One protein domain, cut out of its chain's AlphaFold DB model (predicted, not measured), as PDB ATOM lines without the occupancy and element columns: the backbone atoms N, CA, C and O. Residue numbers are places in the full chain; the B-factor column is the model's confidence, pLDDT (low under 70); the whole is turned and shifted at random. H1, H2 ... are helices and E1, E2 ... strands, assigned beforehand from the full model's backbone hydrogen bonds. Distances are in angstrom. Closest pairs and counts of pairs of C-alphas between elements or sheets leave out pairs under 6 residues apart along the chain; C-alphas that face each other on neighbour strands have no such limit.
ATOM      1  N   HIS A  77     106.928 176.019 236.094       87.12
ATOM      2  CA  HIS A  77     105.639 175.383 235.883       87.12
ATOM      3  C   HIS A  77     105.542 174.095 236.697       87.12
ATOM      4  O   HIS A  77     106.548 173.530 237.132       87.12
ATOM      5  N   LEU A  78     104.317 173.636 236.913       88.06
ATOM      6  CA  LEU A  78     104.000 172.462 237.700       88.06
ATOM      7  C   LEU A  78     102.915 171.640 237.000       88.06
ATOM      8  O   LEU A  78     101.841 172.128 236.663       88.06
ATOM      9  N   ALA A  79     103.193 170.355 236.819       86.44
ATOM     10  CA  ALA A  79     102.218 169.378 236.360       86.44
ATOM     11  C   ALA A  79     101.698 168.576 237.557       86.44
ATOM     12  O   ALA A  79     102.475 168.230 238.448       86.44
ATOM     13  N   VAL A  80     100.401 168.255 237.573       85.31
ATOM     14  CA  VAL A  80      99.770 167.402 238.596       85.31
ATOM     15  C   VAL A  80      99.036 166.255 237.916       85.31
ATOM     16  O   VAL A  80      98.151 166.498 237.098       85.31
ATOM     17  N   ASP A  81      99.356 165.025 238.308       85.19
ATOM     18  CA  ASP A  81      98.685 163.800 237.869       85.19
ATOM     19  C   ASP A  81      98.314 162.935 239.085       85.19
ATOM     20  O   ASP A  81      99.158 162.311 239.740       85.19
ATOM     21  N   GLY A  82      97.027 162.950 239.439       85.69
ATOM     22  CA  GLY A  82      96.524 162.330 240.663       85.69
ATOM     23  C   GLY A  82      97.191 162.912 241.914       85.69
ATOM     24  O   GLY A  82      96.969 164.069 242.266       85.69
ATOM     25  N   VAL A  83      97.990 162.087 242.597       87.88
ATOM     26  CA  VAL A  83      98.779 162.476 243.783       87.88
ATOM     27  C   VAL A  83     100.220 162.855 243.447       87.88
ATOM     28  O   VAL A  83     100.949 163.280 244.339       87.88
ATOM     29  N   ARG A  84     100.648 162.664 242.195       87.81
ATOM     30  CA  ARG A  84     101.992 163.008 241.733       87.81
ATOM     31  C   ARG A  84     101.996 164.438 241.227       87.81
ATOM     32  O   ARG A  84     101.033 164.893 240.611       87.81
ATOM     33  N   TRP A  85     103.103 165.123 241.436       90.25
ATOM     34  CA  TRP A  85     103.389 166.399 240.796       90.25
ATOM     35  C   TRP A  85     104.824 166.395 240.295       90.25
ATOM     36  O   TRP A  85     105.610 165.589 240.768       90.25
ATOM     37  N   ASN A  86     105.155 167.251 239.334       88.19
ATOM     38  CA  ASN A  86     106.534 167.492 238.910       88.19
ATOM     39  C   ASN A  86     106.677 168.964 238.530       88.19
ATOM     40  O   ASN A  86     105.754 169.538 237.943       88.19
ATOM     41  N   LEU A  87     107.826 169.563 238.831       87.56
ATOM     42  CA  LEU A  87     108.165 170.878 238.301       87.56
ATOM     43  C   LEU A  87     108.800 170.733 236.930       87.56
ATOM     44  O   LEU A  87     109.438 169.727 236.614       87.56
ATOM     45  N   TYR A  88     108.624 171.753 236.109       86.50
ATOM     46  CA  TYR A  88     109.267 171.815 234.814       86.50
ATOM     47  C   TYR A  88     109.445 173.262 234.358       86.50
ATOM     48  O   TYR A  88     108.796 174.186 234.853       86.50
ATOM     49  N   LEU A  89     110.349 173.453 233.406       83.62
ATOM     50  CA  LEU A  89     110.522 174.697 232.671       83.62
ATOM     51  C   LEU A  89     109.864 174.562 231.313       83.62
ATOM     52  O   LEU A  89     110.078 173.566 230.622       83.62
ATOM     53  N   LYS A  90     109.113 175.584 230.915       81.38
ATOM     54  CA  LYS A  90     108.631 175.727 229.547       81.38
ATOM     55  C   LYS A  90     109.520 176.734 228.835       81.38
ATOM     56  O   LYS A  90     109.389 177.940 229.027       81.38
ATOM     57  N   LEU A  91     110.467 176.233 228.053       82.44
ATOM     58  CA  LEU A  91     111.358 177.089 227.283       82.44
ATOM     59  C   LEU A  91     110.631 177.556 226.019       82.44
ATOM     60  O   LEU A  91     109.931 176.780 225.378       82.44
ATOM     61  N   SER A  92     110.770 178.834 225.673       77.50
ATOM     62  CA  SER A  92     110.113 179.392 224.488       77.50
ATOM     63  C   SER A  92     110.647 178.745 223.214       77.50
ATOM     64  O   SER A  92     111.856 178.547 223.105       77.50
ATOM     65  N   ASP A  93     109.771 178.501 222.244       75.12
ATOM     66  CA  ASP A  93     110.152 178.014 220.920       75.12
ATOM     67  C   ASP A  93     111.006 179.056 220.164       75.12
ATOM     68  O   ASP A  93     111.167 180.208 220.589       75.12
ATOM     69  N   LEU A  94     111.594 178.642 219.044       63.66
ATOM     70  CA  LEU A  94     112.269 179.517 218.091       63.66
ATOM     71  C   LEU A  94     111.272 180.509 217.496       63.66
ATOM     72  O   LEU A  94     110.181 180.139 217.064       63.66
ATOM     73  N   THR A  95     111.674 181.772 217.441       67.31
ATOM     74  CA  THR A  95     110.906 182.801 216.742       67.31
ATOM     75  C   THR A  95     111.031 182.621 215.231       67.31
ATOM     76  O   THR A  95     112.006 182.055 214.736       67.31
ATOM     77  N   GLU A  96     110.080 183.164 214.475       63.19
ATOM     78  CA  GLU A  96     110.104 183.130 213.007       63.19
ATOM     79  C   GLU A  96     111.426 183.664 212.427       63.19
ATOM     80  O   GLU A  96     112.019 183.054 211.540       63.19
ATOM     81  N   LYS A  97     111.953 184.751 213.005       65.12
ATOM     82  CA  LYS A  97     113.247 185.336 212.618       65.12
ATOM     83  C   LYS A  97     114.430 184.405 212.878       65.12
ATOM     84  O   LYS A  97     115.417 184.462 212.162       65.12
ATOM     85  N   GLU A  98     114.372 183.571 213.910       69.62
ATOM     86  CA  GLU A  98     115.450 182.622 214.204       69.62
ATOM     87  C   GLU A  98     115.370 181.387 213.311       69.62
ATOM     88  O   GLU A  98     116.409 180.842 212.943       69.62
ATOM     89  N   LEU A  99     114.155 180.980 212.929       64.88
ATOM     90  CA  LEU A  99     113.917 179.878 211.996       64.88
ATOM     91  C   LEU A  99     114.446 180.186 210.595       64.88
ATOM     92  O   LEU A  99     115.019 179.305 209.963       64.88
ATOM     93  N   THR A 100     114.314 181.426 210.117       68.69
ATOM     94  CA  THR A 100     114.869 181.832 208.811       68.69
ATOM     95  C   THR A 100     116.396 181.899 208.806       68.69
ATOM     96  O   THR A 100     117.016 181.770 207.752       68.69
ATOM     97  N   LEU A 101     117.007 182.062 209.980       70.19
ATOM     98  CA  LEU A 101     118.454 182.160 210.174       70.19
ATOM     99  C   LEU A 101     119.102 180.829 210.568       70.19
ATOM    100  O   LEU A 101     120.277 180.805 210.939       70.19
ATOM    101  N   THR A 102     118.358 179.719 210.537       67.00
ATOM    102  CA  THR A 102     118.908 178.420 210.911       67.00
ATOM    103  C   THR A 102     118.407 177.260 210.069       67.00
ATOM    104  O   THR A 102     117.249 177.201 209.669       67.00
ATOM    105  N   SER A 103     119.283 176.281 209.841       72.44
ATOM    106  CA  SER A 103     118.896 175.004 209.241       72.44
ATOM    107  C   SER A 103     118.648 173.912 210.287       72.44
ATOM    108  O   SER A 103     119.212 173.905 211.382       72.44
ATOM    109  N   VAL A 104     117.866 172.897 209.909       71.44
ATOM    110  CA  VAL A 104     117.656 171.678 210.716       71.44
ATOM    111  C   VAL A 104     118.986 170.994 211.070       71.44
ATOM    112  O   VAL A 104     119.129 170.449 212.162       71.44
ATOM    113  N   ALA A 105     119.969 171.024 210.164       72.12
ATOM    114  CA  ALA A 105     121.287 170.436 210.399       72.12
ATOM    115  C   ALA A 105     122.062 171.180 211.499       72.12
ATOM    116  O   ALA A 105     122.692 170.541 212.338       72.12
ATOM    117  N   GLU A 106     121.961 172.508 211.543       77.62
ATOM    118  CA  GLU A 106     122.557 173.321 212.606       77.62
ATOM    119  C   GLU A 106     121.832 173.147 213.941       77.62
ATOM    120  O   GLU A 106     122.470 173.037 214.983       77.62
ATOM    121  N   LEU A 107     120.499 173.068 213.939       78.88
ATOM    122  CA  LEU A 107     119.736 172.848 215.170       78.88
ATOM    123  C   LEU A 107     120.081 171.515 215.846       78.88
ATOM    124  O   LEU A 107     120.035 171.431 217.070       78.88
ATOM    125  N   ARG A 108     120.498 170.494 215.083       80.06
ATOM    126  CA  ARG A 108     120.967 169.214 215.643       80.06
ATOM    127  C   ARG A 108     122.241 169.347 216.468       80.06
ATOM    128  O   ARG A 108     122.417 168.562 217.399       80.06
ATOM    129  N   THR A 109     123.118 170.289 216.126       83.56
ATOM    130  CA  THR A 109     124.402 170.503 216.812       83.56
ATOM    131  C   THR A 109     124.317 171.561 217.912       83.56
ATOM    132  O   THR A 109     125.242 171.688 218.711       83.56
ATOM    133  N   ARG A 110     123.203 172.295 217.985       87.75
ATOM    134  CA  ARG A 110     122.928 173.310 219.005       87.75
ATOM    135  C   ARG A 110     122.177 172.723 220.183       87.75
ATOM    136  O   ARG A 110     121.351 171.821 220.030       87.75
ATOM    137  N   GLN A 111     122.461 173.245 221.366       91.75
ATOM    138  CA  GLN A 111     121.869 172.763 222.604       91.75
ATOM    139  C   GLN A 111     121.548 173.924 223.538       91.75
ATOM    140  O   GLN A 111     122.202 174.965 223.517       91.75
ATOM    141  N   VAL A 112     120.533 173.734 224.370       89.50
ATOM    142  CA  VAL A 112     120.322 174.543 225.569       89.50
ATOM    143  C   VAL A 112     120.687 173.669 226.757       89.50
ATOM    144  O   VAL A 112     120.099 172.607 226.970       89.50
ATOM    145  N   ALA A 113     121.703 174.097 227.494       90.38
ATOM    146  CA  ALA A 113     122.204 173.439 228.681       90.38
ATOM    147  C   ALA A 113     121.542 174.029 229.928       90.38
ATOM    148  O   ALA A 113     121.349 175.240 230.056       90.38
ATOM    149  N   ILE A 114     121.195 173.150 230.860       88.25
ATOM    150  CA  ILE A 114     120.571 173.497 232.132       88.25
ATOM    151  C   ILE A 114     121.495 172.973 233.223       88.25
ATOM    152  O   ILE A 114     121.682 171.760 233.348       88.25
ATOM    153  N   LEU A 115     122.094 173.899 233.969       85.50
ATOM    154  CA  LEU A 115     123.024 173.598 235.051       85.50
ATOM    155  C   LEU A 115     122.267 173.434 236.369       85.50
ATOM    156  O   LEU A 115     121.774 174.408 236.957       85.50
ATOM    157  N   HIS A 116     122.226 172.195 236.846       80.50
ATOM    158  CA  HIS A 116     121.639 171.820 238.125       80.50
ATOM    159  C   HIS A 116     122.584 172.151 239.285       80.50
ATOM    160  O   HIS A 116     123.791 172.336 239.120       80.50
ATOM    161  N   GLN A 117     122.037 172.261 240.497       70.94
ATOM    162  CA  GLN A 117     122.803 172.662 241.684       70.94
ATOM    163  C   GLN A 117     123.906 171.661 242.065       70.94
ATOM    164  O   GLN A 117     124.932 172.067 242.612       70.94
ATOM    165  N   ASN A 118     123.704 170.376 241.777       72.19
ATOM    166  CA  ASN A 118     124.677 169.308 242.015       72.19
ATOM    167  C   ASN A 118     125.832 169.292 240.991       72.19
ATOM    168  O   ASN A 118     126.738 168.477 241.122       72.19
ATOM    169  N   GLY A 119     125.820 170.205 240.012       74.56
ATOM    170  CA  GLY A 119     126.810 170.275 238.939       74.56
ATOM    171  C   GLY A 119     126.430 169.474 237.695       74.56
ATOM    172  O   GLY A 119     127.132 169.579 236.691       74.56
ATOM    173  N   ASP A 120     125.318 168.734 237.725       82.25
ATOM    174  CA  ASP A 120     124.841 168.000 236.558       82.25
ATOM    175  C   ASP A 120     124.346 168.965 235.478       82.25
ATOM    176  O   ASP A 120     123.761 170.017 235.754       82.25
ATOM    177  N   ILE A 121     124.564 168.584 234.220       85.19
ATOM    178  CA  ILE A 121     124.136 169.361 233.060       85.19
ATOM    179  C   ILE A 121     123.202 168.502 232.220       85.19
ATOM    180  O   ILE A 121     123.636 167.559 231.555       85.19
ATOM    181  N   SER A 122     121.920 168.865 232.202       86.12
ATOM    182  CA  SER A 122     120.967 168.322 231.231       86.12
ATOM    183  C   SER A 122     120.965 169.180 229.972       86.12
ATOM    184  O   SER A 122     121.025 170.407 230.056       86.12
ATOM    185  N   ARG A 123     120.873 168.544 228.802       88.62
ATOM    186  CA  ARG A 123     120.928 169.221 227.502       88.62
ATOM    187  C   ARG A 123     119.663 168.966 226.705       88.62
ATOM    188  O   ARG A 123     119.258 167.821 226.528       88.62
ATOM    189  N   VAL A 124     119.090 170.042 226.182       87.81
ATOM    190  CA  VAL A 124     117.962 170.008 225.255       87.81
ATOM    191  C   VAL A 124     118.485 170.296 223.858       87.81
ATOM    192  O   VAL A 124     119.193 171.280 223.652       87.81
ATOM    193  N   ASN A 125     118.157 169.435 222.897       88.81
ATOM    194  CA  ASN A 125     118.574 169.628 221.512       88.81
ATOM    195  C   ASN A 125     117.870 170.842 220.885       88.81
ATOM    196  O   ASN A 125     116.695 171.083 221.156       88.81
ATOM    197  N   GLY A 126     118.562 171.562 220.001       80.94
ATOM    198  CA  GLY A 126     118.029 172.717 219.283       80.94
ATOM    199  C   GLY A 126     116.737 172.422 218.513       80.94
ATOM    200  O   GLY A 126     115.864 173.280 218.417       80.94
ATOM    201  N   LEU A 127     116.573 171.187 218.026       79.12
ATOM    202  CA  LEU A 127     115.351 170.743 217.351       79.12
ATOM    203  C   LEU A 127     114.112 170.757 218.252       79.12
ATOM    204  O   LEU A 127     113.003 170.908 217.746       79.12
ATOM    205  N   SER A 128     114.277 170.623 219.569       75.00
ATOM    206  CA  SER A 128     113.152 170.661 220.506       75.00
ATOM    207  C   SER A 128     112.505 172.040 220.598       75.00
ATOM    208  O   SER A 128     111.368 172.137 221.040       75.00
ATOM    209  N   PHE A 129     113.185 173.099 220.154       72.62
ATOM    210  CA  PHE A 129     112.643 174.459 220.122       72.62
ATOM    211  C   PHE A 129     111.947 174.785 218.799       72.62
ATOM    212  O   PHE A 129     111.537 175.921 218.589       72.62
ATOM    213  N   TRP A 130     111.815 173.824 217.881       65.88
ATOM    214  CA  TRP A 130     111.000 174.030 216.688       65.88
ATOM    215  C   TRP A 130     109.529 174.239 217.089       65.88
ATOM    216  O   TRP A 130     109.015 173.422 217.860       65.88
ATOM    217  N   PRO A 131     108.826 175.270 216.578       56.91
ATOM    218  CA  PRO A 131     107.439 175.512 216.956       56.91
ATOM    219  C   PRO A 131     106.550 174.287 216.760       56.91
ATOM    220  O   PRO A 131     106.547 173.662 215.696       56.91
ATOM    221  N   GLY A 132     105.792 173.938 217.799       48.94
ATOM    222  CA  GLY A 132     104.886 172.787 217.773       48.94
ATOM    223  C   GLY A 132     105.559 171.420 217.960       48.94
ATOM    224  O   GLY A 132     104.877 170.404 217.843       48.94
ATOM    225  N   SER A 133     106.856 171.363 218.289       50.66
ATOM    226  CA  SER A 133     107.542 170.115 218.665       50.66
ATOM    227  C   SER A 133     106.918 169.446 219.898       50.66
ATOM    228  O   SER A 133     106.961 168.226 220.033       50.66
ATOM    229  N   GLY A 134     106.364 170.251 220.815       53.56
ATOM    230  CA  GLY A 134     105.861 169.807 222.114       53.56
ATOM    231  C   GLY A 134     106.952 169.315 223.075       53.56
ATOM    232  O   GLY A 134     106.622 168.762 224.119       53.56
ATOM    233  N   THR A 135     108.236 169.493 222.741       61.12
ATOM    234  CA  THR A 135     109.380 168.950 223.498       61.12
ATOM    235  C   THR A 135     110.267 170.026 224.128       61.12
ATOM    236  O   THR A 135     111.330 169.711 224.664       61.12
ATOM    237  N   SER A 136     109.829 171.288 224.120       69.75
ATOM    238  CA  SER A 136     110.506 172.417 224.776       69.75
ATOM    239  C   SER A 136     110.282 172.477 226.299       69.75
ATOM    240  O   SER A 136     110.741 173.401 226.974       69.75
ATOM    241  N   THR A 137     109.608 171.472 226.868       78.56
ATOM    242  CA  THR A 137     109.416 171.317 228.314       78.56
ATOM    243  C   THR A 137     110.503 170.448 228.930       78.56
ATOM    244  O   THR A 137     110.738 169.330 228.470       78.56
ATOM    245  N   VAL A 138     111.109 170.911 230.020       79.69
ATOM    246  CA  VAL A 138     112.152 170.163 230.732       79.69
ATOM    247  C   VAL A 138     111.754 169.968 232.178       79.69
ATOM    248  O   VAL A 138     111.546 170.949 232.884       79.69
ATOM    249  N   GLY A 139     111.663 168.711 232.614       80.81
ATOM    250  CA  GLY A 139     111.434 168.380 234.017       80.81
ATOM    251  C   GLY A 139     112.574 168.895 234.889       80.81
ATOM    252  O   GLY A 139     113.744 168.770 234.528       80.81
ATOM    253  N   VAL A 140     112.225 169.486 236.024       80.38
ATOM    254  CA  VAL A 140     113.195 169.995 236.988       80.38
ATOM    255  C   VAL A 140     112.824 169.521 238.375       80.38
ATOM    256  O   VAL A 140     111.650 169.480 238.744       80.38
ATOM    257  N   ASP A 141     113.832 169.153 239.153       78.50
ATOM    258  CA  ASP A 141     113.592 168.756 240.525       78.50
ATOM    259  C   ASP A 141     113.206 169.972 241.375       78.50
ATOM    260  O   ASP A 141     113.743 171.069 241.180       78.50
ATOM    261  N   PRO A 142     112.301 169.799 242.356       74.75
ATOM    262  CA  PRO A 142     112.103 170.790 243.394       74.75
ATOM    263  C   PRO A 142     113.397 170.891 244.194       74.75
ATOM    264  O   PRO A 142     113.709 170.074 245.056       74.75
ATOM    265  N   ALA A 143     114.179 171.898 243.853       67.50
ATOM    266  CA  ALA A 143     115.392 172.265 244.538       67.50
ATOM    267  C   ALA A 143     115.277 173.728 244.940       67.50
ATOM    268  O   ALA A 143     114.534 174.515 244.348       67.50
ATOM    269  N   ASN A 144     116.080 174.128 245.923       56.06
ATOM    270  CA  ASN A 144     116.231 175.547 246.196       56.06
ATOM    271  C   ASN A 144     116.812 176.286 244.973       56.06
ATOM    272  O   ASN A 144     116.670 177.504 244.933       56.06
ATOM    273  N   GLN A 145     117.452 175.605 243.996       53.56
ATOM    274  CA  GLN A 145     118.077 176.234 242.820       53.56
ATOM    275  C   GLN A 145     118.203 175.313 241.585       53.56
ATOM    276  O   GLN A 145     118.759 174.223 241.670       53.56
ATOM    277  N   ILE A 146     117.841 175.840 240.411       58.31
ATOM    278  CA  ILE A 146     118.594 175.643 239.159       58.31
ATOM    279  C   ILE A 146     119.455 176.889 239.012       58.31
ATOM    280  O   ILE A 146     118.962 178.001 239.220       58.31
ATOM    281  N   ARG A 147     120.743 176.734 238.701       65.81
ATOM    282  CA  ARG A 147     121.652 177.885 238.717       65.81
ATOM    283  C   ARG A 147     121.513 178.737 237.473       65.81
ATOM    284  O   ARG A 147     121.582 179.958 237.568       65.81
ATOM    285  N   ARG A 148     121.366 178.095 236.312       82.19
ATOM    286  CA  ARG A 148     121.411 178.796 235.033       82.19
ATOM    287  C   ARG A 148     120.933 177.918 233.888       82.19
ATOM    288  O   ARG A 148     121.276 176.738 233.830       82.19
ATOM    289  N   VAL A 149     120.226 178.531 232.955       86.56
ATOM    290  CA  VAL A 149     120.035 178.003 231.605       86.56
ATOM    291  C   VAL A 149     120.949 178.792 230.677       86.56
ATOM    292  O   VAL A 149     121.122 180.000 230.856       86.56
ATOM    293  N   TYR A 150     121.624 178.111 229.753       89.75
ATOM    294  CA  TYR A 150     122.468 178.773 228.769       89.75
ATOM    295  C   TYR A 150     122.553 178.005 227.449       89.75
ATOM    296  O   TYR A 150     122.403 176.788 227.387       89.75
ATOM    297  N   THR A 151     122.794 178.730 226.368       91.62
ATOM    298  CA  THR A 151     122.949 178.197 225.018       91.62
ATOM    299  C   THR A 151     124.357 177.645 224.781       91.62
ATOM    300  O   THR A 151     125.336 178.352 225.014       91.62
ATOM    301  N   GLU A 152     124.463 176.427 224.248       91.75
ATOM    302  CA  GLU A 152     125.693 175.808 223.733       91.75
ATOM    303  C   GLU A 152     125.614 175.684 222.193       91.75
ATOM    304  O   GLU A 152     124.582 175.290 221.636       91.75
ATOM    305  N   GLY A 153     126.704 176.026 221.496       87.50
ATOM    306  CA  GLY A 153     126.777 176.072 220.028       87.50
ATOM    307  C   GLY A 153     126.494 177.457 219.425       87.50
ATOM    308  O   GLY A 153     126.240 178.430 220.133       87.50
TER     309      GLY A 153
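Overview. This is residues 77 to 153 of the 519 residues of an uncharacterized protein of Rhodococcus fascians D188 (UniProt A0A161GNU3). Two small three-stranded sheets stand loosely and only partly face to face, with E5 and the later residues of E2 over one face of the sheet E4 E3 E6, while the tip of the hairpin E1 and E2, residues 80 to 85, sticks out at one end. The short helices H1, H2 and H3 lie toward the opposite end, and the length of the whole runs from that hairpin tip to the region of H1. The printed part has 77 residues, with three named helices and six named strands in the order E1 E2 H1 H2 E3 E4 H3 E5 E6; the class is mixed, helices and strands. The sheets run E4 - E3 - E6 and E1 - E2 - E5, both antiparallel throughout. The whole is only just loose, close to compact, with a radius of gyration of the C-alphas of 13.9 A, and spans 42 by 29 by 16 A.

Along the chain. E3 covers residues 111 to 116 and is 15.6 A long, E4 residues 121 to 125, 12.8 A, and E6 residues 146 to 152, 17.0 A, ending at C-alpha 152 at (125.693, 175.808, 223.733). E1 is residues 77 to 81, 13.7 A, beginning at C-alpha 77 at (105.639, 175.383, 235.883); E2 is residues 84 to 90, 18.8 A, and E5 residues 137 to 140. H1 is residues 96 to 100, H2 residues 104 to 109, 9.2 A, and H3 residues 126 to 129, beginning at C-alpha 126 at (118.029, 172.717, 219.283).

Arrangement. E3 is the inner strand between E4 and E6. The hairpin E3 and E4 has N 112 and O 124 at 2.9 A, within hydrogen-bond range, and E3 and E6 have N 113 and O 150 at 2.8 A. H3 is on this sheet but only grazes it, with residues 126 to 129. H2 touches H3, the closest C-alphas being those of Leu 107 and Gly 126, 4.5 A apart. H1 is apart from H2. In the other sheet, the hairpin E1 and E2 has N 79 and O 86 at 2.9 A, and E2 and E5 have N 89 and O 138 at 2.8 A. That sheet is only just strongly twisted, with C-alphas up to 4.3 A off its best plane. Between the sheets, the closest C-alphas of E4 and E5 are those of Val 124 and Val 138, 8.0 A apart; E2 and E3 are apart. The O i to N i+4 pair of H1 is within hydrogen-bond range, as is 1 of 2 in H2; H3 is too short for such a pair.

Size, cuts and confidence. The C-alphas farthest apart are those of Val 83 and Leu 101, 43.6 A. The printed part has no cut and no long link. The mean pLDDT of the printed part is 77.3; residues 94 to 100, 102, 130 to 136 and 143 to 147 are under 70.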